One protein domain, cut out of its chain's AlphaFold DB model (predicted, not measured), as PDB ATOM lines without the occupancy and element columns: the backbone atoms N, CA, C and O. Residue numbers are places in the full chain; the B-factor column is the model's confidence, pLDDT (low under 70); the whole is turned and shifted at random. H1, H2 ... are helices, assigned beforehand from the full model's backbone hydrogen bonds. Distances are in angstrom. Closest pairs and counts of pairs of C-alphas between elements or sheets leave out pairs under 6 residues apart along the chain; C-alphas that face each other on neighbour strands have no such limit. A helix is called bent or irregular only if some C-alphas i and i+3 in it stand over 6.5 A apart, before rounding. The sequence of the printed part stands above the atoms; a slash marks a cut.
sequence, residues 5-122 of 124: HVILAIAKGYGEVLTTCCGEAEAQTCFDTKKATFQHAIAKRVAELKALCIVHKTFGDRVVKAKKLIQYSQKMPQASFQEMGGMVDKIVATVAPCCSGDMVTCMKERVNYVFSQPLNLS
ATOM      1  N   HIS A   5     231.507 228.079 212.229       85.00
ATOM      2  CA  HIS A   5     230.121 227.644 212.404       85.00
ATOM      3  C   HIS A   5     229.373 228.408 213.506       85.00
ATOM      4  O   HIS A   5     228.159 228.565 213.422       85.00
ATOM      5  N   VAL A   6     230.081 228.895 214.530       89.56
ATOM      6  CA  VAL A   6     229.484 229.734 215.575       89.56
ATOM      7  C   VAL A   6     229.252 231.144 215.068       89.56
ATOM      8  O   VAL A   6     228.192 231.697 215.329       89.56
ATOM      9  N   ILE A   7     230.191 231.705 214.306       91.44
ATOM     10  CA  ILE A   7     230.021 233.022 213.677       91.44
ATOM     11  C   ILE A   7     228.787 233.011 212.766       91.44
ATOM     12  O   ILE A   7     227.944 233.898 212.864       91.44
ATOM     13  N   LEU A   8     228.634 231.967 211.948       91.75
ATOM     14  CA  LEU A   8     227.473 231.798 211.070       91.75
ATOM     15  C   LEU A   8     226.165 231.645 211.858       91.75
ATOM     16  O   LEU A   8     225.168 232.276 211.515       91.75
ATOM     17  N   ALA A   9     226.164 230.857 212.939       90.44
ATOM     18  CA  ALA A   9     224.990 230.713 213.800       90.44
ATOM     19  C   ALA A   9     224.600 232.037 214.482       90.44
ATOM     20  O   ALA A   9     223.414 232.338 214.597       90.44
ATOM     21  N   ILE A  10     225.584 232.848 214.890       93.69
ATOM     22  CA  ILE A  10     225.359 234.190 215.441       93.69
ATOM     23  C   ILE A  10     224.756 235.109 214.374       93.69
ATOM     24  O   ILE A  10     223.754 235.766 214.628       93.69
ATOM     25  N   ALA A  11     225.332 235.148 213.173       95.19
ATOM     26  CA  ALA A  11     224.818 235.989 212.097       95.19
ATOM     27  C   ALA A  11     223.363 235.632 211.753       95.19
ATOM     28  O   ALA A  11     222.512 236.516 211.670       95.19
ATOM     29  N   LYS A  12     223.063 234.330 211.644       94.88
ATOM     30  CA  LYS A  12     221.706 233.835 211.396       94.88
ATOM     31  C   LYS A  12     220.738 234.237 212.513       94.88
ATOM     32  O   LYS A  12     219.721 234.859 212.230       94.88
ATOM     33  N   GLY A  13     221.068 233.928 213.768       93.38
ATOM     34  CA  GLY A  13     220.194 234.230 214.904       93.38
ATOM     35  C   GLY A  13     219.967 235.732 215.097       93.38
ATOM     36  O   GLY A  13     218.866 236.155 215.429       93.38
ATOM     37  N   TYR A  14     220.975 236.561 214.817       94.81
ATOM     38  CA  TYR A  14     220.810 238.013 214.833       94.81
ATOM     39  C   TYR A  14     219.847 238.487 213.734       94.81
ATOM     40  O   TYR A  14     218.967 239.303 214.002       94.81
ATOM     41  N   GLY A  15     219.958 237.932 212.522       95.31
ATOM     42  CA  GLY A  15     219.010 238.188 211.434       95.31
ATOM     43  C   GLY A  15     217.570 237.796 211.786       95.31
ATOM     44  O   GLY A  15     216.641 238.544 211.487       95.31
ATOM     45  N   GLU A  16     217.373 236.674 212.483       94.50
ATOM     46  CA  GLU A  16     216.057 236.234 212.977       94.50
ATOM     47  C   GLU A  16     215.479 237.210 214.022       94.50
ATOM     48  O   GLU A  16     214.289 237.537 213.976       94.50
ATOM     49  N   VAL A  17     216.317 237.738 214.927       95.00
ATOM     50  CA  VAL A  17     215.912 238.782 215.889       95.00
ATOM     51  C   VAL A  17     215.450 240.045 215.163       95.00
ATOM     52  O   VAL A  17     214.373 240.552 215.469       95.00
ATOM     53  N   LEU A  18     216.222 240.523 214.182       95.00
ATOM     54  CA  LEU A  18     215.857 241.705 213.393       95.00
ATOM     55  C   LEU A  18     214.551 241.489 212.629       95.00
ATOM     56  O   LEU A  18     213.638 242.301 212.730       95.00
ATOM     57  N   THR A  19     214.430 240.357 211.936       94.88
ATOM     58  CA  THR A  19     213.231 240.016 211.156       94.88
ATOM     59  C   THR A  19     211.983 239.985 212.034       94.88
ATOM     60  O   THR A  19     210.918 240.404 211.596       94.88
ATOM     61  N   THR A  20     212.113 239.531 213.285       94.19
ATOM     62  CA  THR A  20     210.975 239.488 214.208       94.19
ATOM     63  C   THR A  20     210.640 240.852 214.813       94.19
ATOM     64  O   THR A  20     209.479 241.102 215.090       94.19
ATOM     65  N   CYS A  21     211.626 241.722 215.065       95.94
ATOM     66  CA  CYS A  21     211.399 242.957 215.827       95.94
ATOM     67  C   CYS A  21     211.227 244.219 214.975       95.94
ATOM     68  O   CYS A  21     210.620 245.175 215.444       95.94
ATOM     69  N   CYS A  22     211.750 244.269 213.747       93.50
ATOM     70  CA  CYS A  22     211.743 245.499 212.945       93.50
ATOM     71  C   CYS A  22     210.342 245.950 212.487       93.50
ATOM     72  O   CYS A  22     210.194 247.109 212.116       93.50
ATOM     73  N   GLY A  23     209.339 245.065 212.495       90.94
ATOM     74  CA  GLY A  23     207.948 245.389 212.142       90.94
ATOM     75  C   GLY A  23     207.023 245.648 213.337       90.94
ATOM     76  O   GLY A  23     205.845 245.929 213.134       90.94
ATOM     77  N   GLU A  24     207.526 245.530 214.565       93.94
ATOM     78  CA  GLU A  24     206.730 245.685 215.785       93.94
ATOM     79  C   GLU A  24     206.545 247.164 216.146       93.94
ATOM     80  O   GLU A  24     207.462 247.969 215.979       93.94
ATOM     81  N   ALA A  25     205.383 247.517 216.710       93.00
ATOM     82  CA  ALA A  25     205.111 248.881 217.181       93.00
ATOM     83  C   ALA A  25     206.150 249.346 218.222       93.00
ATOM     84  O   ALA A  25     206.595 250.488 218.201       93.00
ATOM     85  N   GLU A  26     206.598 248.416 219.069       94.56
ATOM     86  CA  GLU A  26     207.619 248.617 220.099       94.56
ATOM     87  C   GLU A  26     208.940 247.923 219.717       94.56
ATOM     88  O   GLU A  26     209.478 247.089 220.456       94.56
ATOM     89  N   ALA A  27     209.468 248.244 218.530       94.94
ATOM     90  CA  ALA A  27     210.657 247.603 217.958       94.94
ATOM     91  C   ALA A  27     211.881 247.618 218.893       94.94
ATOM     92  O   ALA A  27     212.591 246.614 218.997       94.94
ATOM     93  N   GLN A  28     212.111 248.726 219.608       93.88
ATOM     94  CA  GLN A  28     213.238 248.861 220.537       93.88
ATOM     95  C   GLN A  28     213.109 247.885 221.713       93.88
ATOM     96  O   GLN A  28     214.029 247.118 221.990       93.88
ATOM     97  N   THR A  29     211.936 247.847 222.346       95.94
ATOM     98  CA  THR A  29     211.637 246.953 223.471       95.94
ATOM     99  C   THR A  29     211.723 245.479 223.062       95.94
ATOM    100  O   THR A  29     212.312 244.663 223.783       95.94
ATOM    101  N   CYS A  30     211.196 245.130 221.878       96.38
ATOM    102  CA  CYS A  30     211.346 243.794 221.295       96.38
ATOM    103  C   CYS A  30     212.824 243.432 221.125       96.38
ATOM    104  O   CYS A  30     213.268 242.365 221.569       96.38
ATOM    105  N   PHE A  31     213.590 244.328 220.499       96.44
ATOM    106  CA  PHE A  31     214.990 244.094 220.199       96.44
ATOM    107  C   PHE A  31     215.818 243.933 221.471       96.44
ATOM    108  O   PHE A  31     216.555 242.956 221.570       96.44
ATOM    109  N   ASP A  32     215.669 244.812 222.463       94.38
ATOM    110  CA  ASP A  32     216.439 244.752 223.709       94.38
ATOM    111  C   ASP A  32     216.184 243.450 224.474       94.38
ATOM    112  O   ASP A  32     217.129 242.783 224.911       94.38
ATOM    113  N   THR A  33     214.921 243.021 224.535       94.50
ATOM    114  CA  THR A  33     214.532 241.758 225.175       94.50
ATOM    115  C   THR A  33     215.158 240.559 224.461       94.50
ATOM    116  O   THR A  33     215.858 239.748 225.075       94.50
ATOM    117  N   LYS A  34     214.960 240.447 223.139       94.62
ATOM    118  CA  LYS A  34     215.463 239.300 222.365       94.62
ATOM    119  C   LYS A  34     216.985 239.289 222.263       94.62
ATOM    120  O   LYS A  34     217.597 238.222 222.345       94.62
ATOM    121  N   LYS A  35     217.611 240.460 222.129       93.12
ATOM    122  CA  LYS A  35     219.066 240.626 222.105       93.12
ATOM    123  C   LYS A  35     219.690 240.150 223.407       93.12
ATOM    124  O   LYS A  35     220.691 239.445 223.336       93.12
ATOM    125  N   ALA A  36     219.121 240.480 224.566       92.62
ATOM    126  CA  ALA A  36     219.666 240.041 225.849       92.62
ATOM    127  C   ALA A  36     219.692 238.504 225.960       92.62
ATOM    128  O   ALA A  36     220.737 237.915 226.254       92.62
ATOM    129  N   THR A  37     218.577 237.836 225.639       91.81
ATOM    130  CA  THR A  37     218.503 236.363 225.615       91.81
ATOM    131  C   THR A  37     219.487 235.763 224.609       91.81
ATOM    132  O   THR A  37     220.211 234.812 224.919       91.81
ATOM    133  N   PHE A  38     219.559 236.345 223.412       93.12
ATOM    134  CA  PHE A  38     220.455 235.904 222.352       93.12
ATOM    135  C   PHE A  38     221.934 236.045 222.745       93.12
ATOM    136  O   PHE A  38     222.705 235.092 222.627       93.12
ATOM    137  N   GLN A  39     222.330 237.192 223.296       92.62
ATOM    138  CA  GLN A  39     223.686 237.444 223.781       92.62
ATOM    139  C   GLN A  39     224.082 236.481 224.900       92.62
ATOM    140  O   GLN A  39     225.210 235.986 224.897       92.62
ATOM    141  N   HIS A  40     223.167 236.161 225.820       92.81
ATOM    142  CA  HIS A  40     223.425 235.174 226.865       92.81
ATOM    143  C   HIS A  40     223.715 233.783 226.275       92.81
ATOM    144  O   HIS A  40     224.706 233.139 226.640       92.81
ATOM    145  N   ALA A  41     222.902 233.334 225.313       91.06
ATOM    146  CA  ALA A  41     223.111 232.060 224.629       91.06
ATOM    147  C   ALA A  41     224.463 232.019 223.892       91.06
ATOM    148  O   ALA A  41     225.191 231.025 223.983       91.06
ATOM    149  N   ILE A  42     224.838 233.116 223.227       92.69
ATOM    150  CA  ILE A  42     226.144 233.250 222.571       92.69
ATOM    151  C   ILE A  42     227.270 233.171 223.594       92.69
ATOM    152  O   ILE A  42     228.183 232.365 223.424       92.69
ATOM    153  N   ALA A  43     227.213 233.969 224.660       92.81
ATOM    154  CA  ALA A  43     228.254 234.014 225.680       92.81
ATOM    155  C   ALA A  43     228.514 232.623 226.273       92.81
ATOM    156  O   ALA A  43     229.670 232.199 226.367       92.81
ATOM    157  N   LYS A  44     227.444 231.869 226.566       92.94
ATOM    158  CA  LYS A  44     227.534 230.478 227.024       92.94
ATOM    159  C   LYS A  44     228.250 229.584 226.007       92.94
ATOM    160  O   LYS A  44     229.196 228.887 226.369       92.94
ATOM    161  N   ARG A  45     227.855 229.625 224.730       90.62
ATOM    162  CA  ARG A  45     228.483 228.816 223.666       90.62
ATOM    163  C   ARG A  45     229.951 229.164 223.453       90.62
ATOM    164  O   ARG A  45     230.787 228.274 223.303       90.62
ATOM    165  N   VAL A  46     230.282 230.450 223.476       91.00
ATOM    166  CA  VAL A  46     231.661 230.929 223.359       91.00
ATOM    167  C   VAL A  46     232.506 230.452 224.539       91.00
ATOM    168  O   VAL A  46     233.637 230.010 224.332       91.00
ATOM    169  N   ALA A  47     231.972 230.503 225.761       93.50
ATOM    170  CA  ALA A  47     232.659 230.006 226.948       93.50
ATOM    171  C   ALA A  47     232.921 228.491 226.865       93.50
ATOM    172  O   ALA A  47     234.046 228.056 227.104       93.50
ATOM    173  N   GLU A  48     231.927 227.699 226.447       92.12
ATOM    174  CA  GLU A  48     232.062 226.247 226.249       92.12
ATOM    175  C   GLU A  48     233.170 225.903 225.237       92.12
ATOM    176  O   GLU A  48     233.986 225.010 225.484       92.12
ATOM    177  N   LEU A  49     233.240 226.630 224.117       91.06
ATOM    178  CA  LEU A  49     234.259 226.419 223.084       91.06
ATOM    179  C   LEU A  49     235.654 226.848 223.533       91.06
ATOM    180  O   LEU A  49     236.619 226.121 223.306       91.06
ATOM    181  N   LYS A  50     235.770 227.990 224.218       92.00
ATOM    182  CA  LYS A  50     237.044 228.424 224.808       92.00
ATOM    183  C   LYS A  50     237.555 227.395 225.814       92.00
ATOM    184  O   LYS A  50     238.719 227.012 225.744       92.00
ATOM    185  N   ALA A  51     236.685 226.904 226.697       93.62
ATOM    186  CA  ALA A  51     237.036 225.869 227.661       93.62
ATOM    187  C   ALA A  51     237.482 224.570 226.970       93.62
ATOM    188  O   ALA A  51     238.456 223.956 227.398       93.62
ATOM    189  N   LEU A  52     236.821 224.171 225.879       93.25
ATOM    190  CA  LEU A  52     237.231 223.014 225.080       93.25
ATOM    191  C   LEU A  52     238.635 223.192 224.488       93.25
ATOM    192  O   LEU A  52     239.454 222.285 224.604       93.25
ATOM    193  N   CYS A  53     238.932 224.360 223.915       94.12
ATOM    194  CA  CYS A  53     240.256 224.652 223.368       94.12
ATOM    195  C   CYS A  53     241.345 224.688 224.445       94.12
ATOM    196  O   CYS A  53     242.455 224.221 224.199       94.12
ATOM    197  N   ILE A  54     241.036 225.192 225.646       94.81
ATOM    198  CA  ILE A  54     241.954 225.148 226.792       94.81
ATOM    199  C   ILE A  54     242.230 223.694 227.190       94.81
ATOM    200  O   ILE A  54     243.387 223.308 227.298       94.81
ATOM    201  N   VAL A  55     241.189 222.867 227.338       95.56
ATOM    202  CA  VAL A  55     241.344 221.440 227.670       95.56
ATOM    203  C   VAL A  55     242.180 220.714 226.617       95.56
ATOM    204  O   VAL A  55     243.090 219.976 226.977       95.56
ATOM    205  N   HIS A  56     241.915 220.950 225.331       95.69
ATOM    206  CA  HIS A  56     242.698 220.371 224.242       95.69
ATOM    207  C   HIS A  56     244.168 220.805 224.304       95.69
ATOM    208  O   HIS A  56     245.058 219.968 224.233       95.69
ATOM    209  N   LYS A  57     244.435 222.102 224.499       95.44
ATOM    210  CA  LYS A  57     245.804 222.626 224.593       95.44
ATOM    211  C   LYS A  57     246.572 222.046 225.786       95.44
ATOM    212  O   LYS A  57     247.764 221.792 225.662       95.44
ATOM    213  N   THR A  58     245.909 221.860 226.925       97.06
ATOM    214  CA  THR A  58     246.554 221.393 228.161       97.06
ATOM    215  C   THR A  58     246.712 219.874 228.209       97.06
ATOM    216  O   THR A  58     247.714 219.384 228.718       97.06
ATOM    217  N   PHE A  59     245.730 219.122 227.705       96.31
ATOM    218  CA  PHE A  59     245.637 217.673 227.928       96.31
ATOM    219  C   PHE A  59     245.588 216.827 226.646       96.31
ATOM    220  O   PHE A  59     245.617 215.597 226.722       96.31
ATOM    221  N   GLY A  60     245.497 217.462 225.477       95.25
ATOM    222  CA  GLY A  60     245.429 216.801 224.178       95.25
ATOM    223  C   GLY A  60     244.118 216.058 223.904       95.25
ATOM    224  O   GLY A  60     243.161 216.064 224.689       95.25
ATOM    225  N   ASP A  61     244.093 215.375 222.760       95.69
ATOM    226  CA  ASP A  61     242.901 214.712 222.222       95.69
ATOM    227  C   ASP A  61     242.351 213.604 223.112       95.69
ATOM    228  O   ASP A  61     241.137 213.428 223.189       95.69
ATOM    229  N   ARG A  62     243.208 212.878 223.841       95.50
ATOM    230  CA  ARG A  62     242.768 211.767 224.700       95.50
ATOM    231  C   ARG A  62     241.751 212.225 225.747       95.50
ATOM    232  O   ARG A  62     240.733 211.563 225.951       95.50
ATOM    233  N   VAL A  63     242.007 213.359 226.403       96.69
ATOM    234  CA  VAL A  63     241.109 213.896 227.437       96.69
ATOM    235  C   VAL A  63     239.865 214.522 226.817       96.69
ATOM    236  O   VAL A  63     238.764 214.354 227.346       96.69
ATOM    237  N   VAL A  64     240.003 215.182 225.665       95.88
ATOM    238  CA  VAL A  64     238.855 215.695 224.910       95.88
ATOM    239  C   VAL A  64     237.922 214.553 224.499       95.88
ATOM    240  O   VAL A  64     236.719 214.639 224.752       95.88
ATOM    241  N   LYS A  65     238.471 213.467 223.946       96.12
ATOM    242  CA  LYS A  65     237.746 212.251 223.561       96.12
ATOM    243  C   LYS A  65     237.002 211.658 224.750       96.12
ATOM    244  O   LYS A  65     235.794 211.473 224.661       96.12
ATOM    245  N   ALA A  66     237.675 211.441 225.880       96.12
ATOM    246  CA  ALA A  66     237.040 210.907 227.087       96.12
ATOM    247  C   ALA A  66     235.879 211.794 227.574       96.12
ATOM    248  O   ALA A  66     234.773 211.305 227.809       96.12
ATOM    249  N   LYS A  67     236.091 213.115 227.649       95.31
ATOM    250  CA  LYS A  67     235.051 214.074 228.051       95.31
ATOM    251  C   LYS A  67     233.849 214.046 227.107       95.31
ATOM    252  O   LYS A  67     232.709 214.101 227.563       95.31
ATOM    253  N   LYS A  68     234.094 213.994 225.796       93.56
ATOM    254  CA  LYS A  68     233.035 213.964 224.783       93.56
ATOM    255  C   LYS A  68     232.288 212.640 224.790       93.56
ATOM    256  O   LYS A  68     231.068 212.667 224.713       93.56
ATOM    257  N   LEU A  69     232.982 211.524 224.976       94.62
ATOM    258  CA  LEU A  69     232.360 210.214 225.112       94.62
ATOM    259  C   LEU A  69     231.386 210.184 226.293       94.62
ATOM    260  O   LEU A  69     230.217 209.894 226.086       94.62
ATOM    261  N   ILE A  70     231.814 210.622 227.482       94.94
ATOM    262  CA  ILE A  70     230.930 210.726 228.657       94.94
ATOM    263  C   ILE A  70     229.726 211.630 228.356       94.94
ATOM    264  O   ILE A  70     228.581 211.247 228.589       94.94
ATOM    265  N   GLN A  71     229.977 212.822 227.804       93.06
ATOM    266  CA  GLN A  71     228.929 213.799 227.505       93.06
ATOM    267  C   GLN A  71     227.877 213.250 226.531       93.06
ATOM    268  O   GLN A  71     226.686 213.492 226.716       93.06
ATOM    269  N   TYR A  72     228.302 212.572 225.467       90.38
ATOM    270  CA  TYR A  72     227.392 212.096 224.434       90.38
ATOM    271  C   TYR A  72     226.722 210.775 224.794       90.38
ATOM    272  O   TYR A  72     225.542 210.636 224.499       90.38
ATOM    273  N   SER A  73     227.393 209.877 225.518       91.88
ATOM    274  CA  SER A  73     226.756 208.660 226.035       91.88
ATOM    275  C   SER A  73     225.600 208.984 226.982       91.88
ATOM    276  O   SER A  73     224.597 208.283 226.985       91.88
ATOM    277  N   GLN A  74     225.691 210.083 227.737       93.12
ATOM    278  CA  GLN A  74     224.577 210.571 228.556       93.12
ATOM    279  C   GLN A  74     223.432 211.167 227.723       93.12
ATOM    280  O   GLN A  74     222.273 211.047 228.102       93.12
ATOM    281  N   LYS A  75     223.743 211.833 226.605       89.75
ATOM    282  CA  LYS A  75     222.735 212.456 225.729       89.75
ATOM    283  C   LYS A  75     222.028 211.461 224.816       89.75
ATOM    284  O   LYS A  75     220.897 211.708 224.417       89.75
ATOM    285  N   MET A  76     222.725 210.398 224.438       89.38
ATOM    286  CA  MET A  76     222.285 209.404 223.465       89.38
ATOM    287  C   MET A  76     222.492 207.998 224.052       89.38
ATOM    288  O   MET A  76     223.281 207.223 223.510       89.38
ATOM    289  N   PRO A  77     221.824 207.660 225.173       90.06
ATOM    290  CA  PRO A  77     222.019 206.379 225.855       90.06
ATOM    291  C   PRO A  77     221.612 205.165 225.006       90.06
ATOM    292  O   PRO A  77     222.030 204.049 225.295       90.06
ATOM    293  N   GLN A  78     220.811 205.372 223.957       89.75
ATOM    294  CA  GLN A  78     220.384 204.342 223.011       89.75
ATOM    295  C   GLN A  78     221.461 203.936 221.994       89.75
ATOM    296  O   GLN A  78     221.294 202.940 221.298       89.75
ATOM    297  N   ALA A  79     222.526 204.727 221.851       89.00
ATOM    298  CA  ALA A  79     223.557 204.477 220.856       89.00
ATOM    299  C   ALA A  79     224.553 203.415 221.323       89.00
ATOM    300  O   ALA A  79     224.960 203.389 222.487       89.00
ATOM    301  N   SER A  80     225.014 202.573 220.399       91.88
ATOM    302  CA  SER A  80     226.075 201.617 220.700       91.88
ATOM    303  C   SER A  80     227.404 202.326 220.980       91.88
ATOM    304  O   SER A  80     227.672 203.440 220.515       91.88
ATOM    305  N   PHE A  81     228.297 201.651 221.707       91.06
ATOM    306  CA  PHE A  81     229.633 202.181 221.986       91.06
ATOM    307  C   PHE A  81     230.428 202.477 220.704       91.06
ATOM    308  O   PHE A  81     231.147 203.472 220.643       91.06
ATOM    309  N   GLN A  82     230.281 201.644 219.670       91.00
ATOM    310  CA  GLN A  82     230.968 201.825 218.390       91.00
ATOM    311  C   GLN A  82     230.466 203.069 217.649       91.00
ATOM    312  O   GLN A  82     231.274 203.869 217.174       91.00
ATOM    313  N   GLU A  83     229.146 203.267 217.599       89.62
ATOM    314  CA  GLU A  83     228.531 204.478 217.048       89.62
ATOM    315  C   GLU A  83     228.994 205.726 217.812       89.62
ATOM    316  O   GLU A  83     229.412 206.717 217.204       89.62
ATOM    317  N   MET A  84     228.999 205.658 219.148       90.06
ATOM    318  CA  MET A  84     229.446 206.758 219.998       90.06
ATOM    319  C   MET A  84     230.928 207.083 219.798       90.06
ATOM    320  O   MET A  84     231.290 208.251 219.668       90.06
ATOM    321  N   GLY A  85     231.784 206.061 219.739       91.56
ATOM    322  CA  GLY A  85     233.217 206.211 219.508       91.56
ATOM    323  C   GLY A  85     233.508 206.878 218.167       91.56
ATOM    324  O   GLY A  85     234.198 207.896 218.132       91.56
ATOM    325  N   GLY A  86     232.906 206.376 217.084       90.31
ATOM    326  CA  GLY A  86     233.082 206.942 215.743       90.31
ATOM    327  C   GLY A  86     232.557 208.375 215.617       90.31
ATOM    328  O   GLY A  86     233.162 209.206 214.939       90.31
ATOM    329  N   MET A  87     231.455 208.697 216.299       90.19
ATOM    330  CA  MET A  87     230.944 210.066 216.381       90.19
ATOM    331  C   MET A  87     231.911 210.986 217.135       90.19
ATOM    332  O   MET A  87     232.227 212.076 216.660       90.19
ATOM    333  N   VAL A  88     232.390 210.560 218.305       92.31
ATOM    334  CA  VAL A  88     233.309 211.353 219.127       92.31
ATOM    335  C   VAL A  88     234.632 211.596 218.406       92.31
ATOM    336  O   VAL A  88     235.144 212.709 218.488       92.31
ATOM    337  N   ASP A  89     235.154 210.623 217.663       93.56
ATOM    338  CA  ASP A  89     236.391 210.788 216.891       93.56
ATOM    339  C   ASP A  89     236.269 211.890 215.837       93.56
ATOM    340  O   ASP A  89     237.135 212.761 215.739       93.56
ATOM    341  N   LYS A  90     235.135 211.944 215.130       91.75
ATOM    342  CA  LYS A  90     234.831 213.037 214.195       91.75
ATOM    343  C   LYS A  90     234.721 214.388 214.907       91.75
ATOM    344  O   LYS A  90     235.185 215.395 214.384       91.75
ATOM    345  N   ILE A  91     234.149 214.433 216.113       91.19
ATOM    346  CA  ILE A  91     234.087 215.668 216.914       91.19
ATOM    347  C   ILE A  91     235.492 216.125 217.304       91.19
ATOM    348  O   ILE A  91     235.803 217.306 217.156       91.19
ATOM    349  N   VAL A  92     236.333 215.214 217.796       94.56
ATOM    350  CA  VAL A  92     237.717 215.500 218.204       94.56
ATOM    351  C   VAL A  92     238.526 216.037 217.021       94.56
ATOM    352  O   VAL A  92     239.208 217.045 217.183       94.56
ATOM    353  N   ALA A  93     238.345 215.479 215.818       94.50
ATOM    354  CA  ALA A  93     238.999 215.958 214.596       94.50
ATOM    355  C   ALA A  93     238.701 217.436 214.273       94.50
ATOM    356  O   ALA A  93     239.543 218.126 213.702       94.50
ATOM    357  N   THR A  94     237.544 217.969 214.688       93.38
ATOM    358  CA  THR A  94     237.246 219.405 214.527       93.38
ATOM    359  C   THR A  94     238.018 220.295 215.504       93.38
ATOM    360  O   THR A  94     238.221 221.475 215.235       93.38
ATOM    361  N   VAL A  95     238.451 219.774 216.657       93.88
ATOM    362  CA  VAL A  95     238.924 220.601 217.775       93.88
ATOM    363  C   VAL A  95     240.237 221.295 217.441       93.88
ATOM    364  O   VAL A  95     240.310 222.517 217.571       93.88
ATOM    365  N   ALA A  96     241.242 220.563 216.964       93.94
ATOM    366  CA  ALA A  96     242.535 221.140 216.608       93.94
ATOM    367  C   ALA A  96     242.430 222.288 215.575       93.94
ATOM    368  O   ALA A  96     242.844 223.402 215.914       93.94
ATOM    369  N   PRO A  97     241.829 222.100 214.378       94.50
ATOM    370  CA  PRO A  97     241.734 223.170 213.382       94.50
ATOM    371  C   PRO A  97     240.836 224.329 213.839       94.50
ATOM    372  O   PRO A  97     241.173 225.498 213.646       94.50
ATOM    373  N   CYS A  98     239.716 224.052 214.519       93.56
ATOM    374  CA  CYS A  98     238.848 225.121 215.014       93.56
ATOM    375  C   CYS A  98     239.508 225.953 216.128       93.56
ATOM    376  O   CYS A  98     239.262 227.157 216.222       93.56
ATOM    377  N   CYS A  99     240.331 225.337 216.982       93.19
ATOM    378  CA  CYS A  99     241.019 226.025 218.074       93.19
ATOM    379  C   CYS A  99     242.276 226.779 217.618       93.19
ATOM    380  O   CYS A  99     242.606 227.797 218.229       93.19
ATOM    381  N   SER A 100     242.955 226.319 216.560       92.75
ATOM    382  CA  SER A 100     244.109 227.011 215.966       92.75
ATOM    383  C   SER A 100     243.714 228.212 215.102       92.75
ATOM    384  O   SER A 100     244.541 229.088 214.866       92.75
ATOM    385  N   GLY A 101     242.450 228.280 214.671       91.00
ATOM    386  CA  GLY A 101     241.956 229.328 213.778       91.00
ATOM    387  C   GLY A 101     242.003 228.953 212.297       91.00
ATOM    388  O   GLY A 101     241.687 229.798 211.462       91.00
ATOM    389  N   ASP A 102     242.326 227.701 211.958       94.81
ATOM    390  CA  ASP A 102     242.173 227.176 210.603       94.81
ATOM    391  C   ASP A 102     240.683 226.984 210.284       94.81
ATOM    392  O   ASP A 102     240.076 225.930 210.501       94.81
ATOM    393  N   MET A 103     240.070 228.064 209.802       91.25
ATOM    394  CA  MET A 103     238.639 228.135 209.529       91.25
ATOM    395  C   MET A 103     238.195 227.152 208.443       91.25
ATOM    396  O   MET A 103     237.106 226.582 208.546       91.25
ATOM    397  N   VAL A 104     239.028 226.944 207.420       93.81
ATOM    398  CA  VAL A 104     238.697 226.095 206.272       93.81
ATOM    399  C   VAL A 104     238.688 224.636 206.704       93.81
ATOM    400  O   VAL A 104     237.681 223.950 206.519       93.81
ATOM    401  N   THR A 105     239.753 224.178 207.365       95.00
ATOM    402  CA  THR A 105     239.824 222.801 207.868       95.00
ATOM    403  C   THR A 105     238.783 222.562 208.960       95.00
ATOM    404  O   THR A 105     238.110 221.535 208.951       95.00
ATOM    405  N   CYS A 106     238.548 223.537 209.844       93.44
ATOM    406  CA  CYS A 106     237.495 223.458 210.861       93.44
ATOM    407  C   CYS A 106     236.114 223.190 210.244       93.44
ATOM    408  O   CYS A 106     235.372 222.324 210.715       93.44
ATOM    409  N   MET A 107     235.755 223.920 209.182       92.50
ATOM    410  CA  MET A 107     234.477 223.726 208.498       92.50
ATOM    411  C   MET A 107     234.429 222.415 207.718       92.50
ATOM    412  O   MET A 107     233.405 221.737 207.775       92.50
ATOM    413  N   LYS A 108     235.523 222.026 207.058       93.88
ATOM    414  CA  LYS A 108     235.634 220.738 206.364       93.88
ATOM    415  C   LYS A 108     235.388 219.564 207.315       93.88
ATOM    416  O   LYS A 108     234.526 218.734 207.046       93.88
ATOM    417  N   GLU A 109     236.068 219.531 208.461       93.12
ATOM    418  CA  GLU A 109     235.883 218.452 209.439       93.12
ATOM    419  C   GLU A 109     234.494 218.478 210.076       93.12
ATOM    420  O   GLU A 109     233.895 217.435 210.335       93.12
ATOM    421  N   ARG A 110     233.918 219.669 210.270       89.12
ATOM    422  CA  ARG A 110     232.542 219.786 210.756       89.12
ATOM    423  C   ARG A 110     231.526 219.239 209.753       89.12
ATOM    424  O   ARG A 110     230.574 218.585 210.166       89.12
ATOM    425  N   VAL A 111     231.715 219.503 208.463       89.25
ATOM    426  CA  VAL A 111     230.905 218.939 207.375       89.25
ATOM    427  C   VAL A 111     231.030 217.414 207.389       89.25
ATOM    428  O   VAL A 111     230.013 216.730 207.478       89.25
ATOM    429  N   ASN A 112     232.253 216.879 207.434       88.06
ATOM    430  CA  ASN A 112     232.494 215.436 207.535       88.06
ATOM    431  C   ASN A 112     231.764 214.813 208.733       88.06
ATOM    432  O   ASN A 112     231.131 213.767 208.594       88.06
ATOM    433  N   TYR A 113     231.819 215.467 209.897       83.62
ATOM    434  CA  TYR A 113     231.085 215.059 211.091       83.62
ATOM    435  C   TYR A 113     229.572 214.987 210.836       83.62
ATOM    436  O   TYR A 113     228.995 213.921 211.019       83.62
ATOM    437  N   VAL A 114     228.950 216.073 210.362       81.38
ATOM    438  CA  VAL A 114     227.488 216.159 210.169       81.38
ATOM    439  C   VAL A 114     226.981 215.151 209.135       81.38
ATOM    440  O   VAL A 114     225.995 214.467 209.388       81.38
ATOM    441  N   PHE A 115     227.653 215.020 207.989       77.81
ATOM    442  CA  PHE A 115     227.198 214.136 206.907       77.81
ATOM    443  C   PHE A 115     227.455 212.651 207.172       77.81
ATOM    444  O   PHE A 115     226.848 211.801 206.528       77.81
ATOM    445  N   SER A 116     228.345 212.328 208.112       71.19
ATOM    446  CA  SER A 116     228.717 210.944 208.416       71.19
ATOM    447  C   SER A 116     228.095 210.419 209.714       71.19
ATOM    448  O   SER A 116     228.531 209.370 210.198       71.19
ATOM    449  N   GLN A 117     227.177 211.157 210.344       67.62
ATOM    450  CA  GLN A 117     226.443 210.686 211.518       67.62
ATOM    451  C   GLN A 117     225.203 209.887 211.093       67.62
ATOM    452  O   GLN A 117     224.483 210.318 210.193       67.62
ATOM    453  N   PRO A 118     224.919 208.741 211.736       65.00
ATOM    454  CA  PRO A 118     223.669 208.032 211.506       65.00
ATOM    455  C   PRO A 118     222.485 208.837 212.073       65.00
ATOM    456  O   PRO A 118     222.625 209.571 213.053       65.00
ATOM    457  N   LEU A 119     221.309 208.708 211.446       60.81
ATOM    458  CA  LEU A 119     220.110 209.513 211.744       60.81
ATOM    459  C   LEU A 119     219.704 209.473 213.231       60.81
ATOM    460  O   LEU A 119     219.232 210.478 213.760       60.81
ATOM    461  N   ASN A 120     219.951 208.347 213.913       61.59
ATOM    462  CA  ASN A 120     219.685 208.110 215.340       61.59
ATOM    463  C   ASN A 120     220.609 208.886 216.309       61.59
ATOM    464  O   ASN A 120     220.336 208.917 217.509       61.59
ATOM    465  N   LEU A 121     221.688 209.493 215.799       63.22
ATOM    466  CA  LEU A 121     222.699 210.259 216.540       63.22
ATOM    467  C   LEU A 121     222.672 211.762 216.226       63.22
ATOM    468  O   LEU A 121     223.535 212.514 216.686       63.22
ATOM    469  N   SER A 122     221.693 212.213 215.447       55.00
ATOM    470  CA  SER A 122     221.500 213.630 215.146       55.00
ATOM    471  C   SER A 122     221.031 214.351 216.417       55.00
ATOM    472  O   SER A 122     219.993 213.978 216.967       55.00
TER     473      SER A 122
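This is residues 5 to 122 of the 124 residues of an uncharacterized protein of Hucho hucho (huchen) (UniProt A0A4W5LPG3). A long helical hairpin, H1 and the arm H2a, runs from a smaller head of three helical pieces, H2b, H3 and H4, in which H3 lies between the other two. H2a reaches the head with its last turns, and the bend of H2 turns the chain into it. The 118 printed residues hold four named helices, H1, H2, H3 and H4 in that order, and no named strand: the class is all helix. The whole is loose, with a radius of gyration of the C-alphas of 17.5 A, and elongated, spanning 54 by 32 by 24 A.

H1, residues 5 to 21, begins at C-alpha 5 (230.121, 227.644, 212.404) and is 24.4 A long. H2, residues 27 to 75, was assigned as one helix by its hydrogen bonds but is bent: C-alphas 58 and 61 are 9.7 A apart. Its arms are H2a, residues 27 to 58, 45.6 A, from C-alpha 27 (210.657, 247.603, 217.958), and H2b, residues 61 to 75, 20.6 A. H3, residues 81 to 100, 29.4 A, is only just irregular: C-alphas 93 and 96 are 6.6 A apart. H4, residues 103 to 115, 18.3 A, ends at C-alpha 115 (227.198, 214.136, 206.907).

H1 and residues 27 to 42 of H2a touch as a hairpin, opposite ways at a shallow tilt of 9 degrees; their closest C-alphas, Cys 21 and Ala 27, are 5.2 A apart. H2a and H2b stand at a steep tilt of 48 degrees. Residues 52 to 56 of H2a touch residues 95 to 99 of H3, about perpendicular at 81 degrees, closest at C-alphas 53 and 99, 5.5 A. H2b touches H3 at a steep tilt of 52 degrees, closest at C-alphas 69 and 88, 6.2 A. H3 and H4 form a hairpin at 15 degrees, closest at C-alphas 98 and 106, 4.7 A. H2b and H4 are apart. Every O i to N i+4 pair is within hydrogen-bond range in H1, H2a, H2b and H4, and 12 of 16 in H3.

The C-alphas farthest apart, Ala 25 and Gln 82, are 53.7 A from each other. The printed part has no cut, and its three links are tight. Residues 117 to 122 have pLDDT under 70.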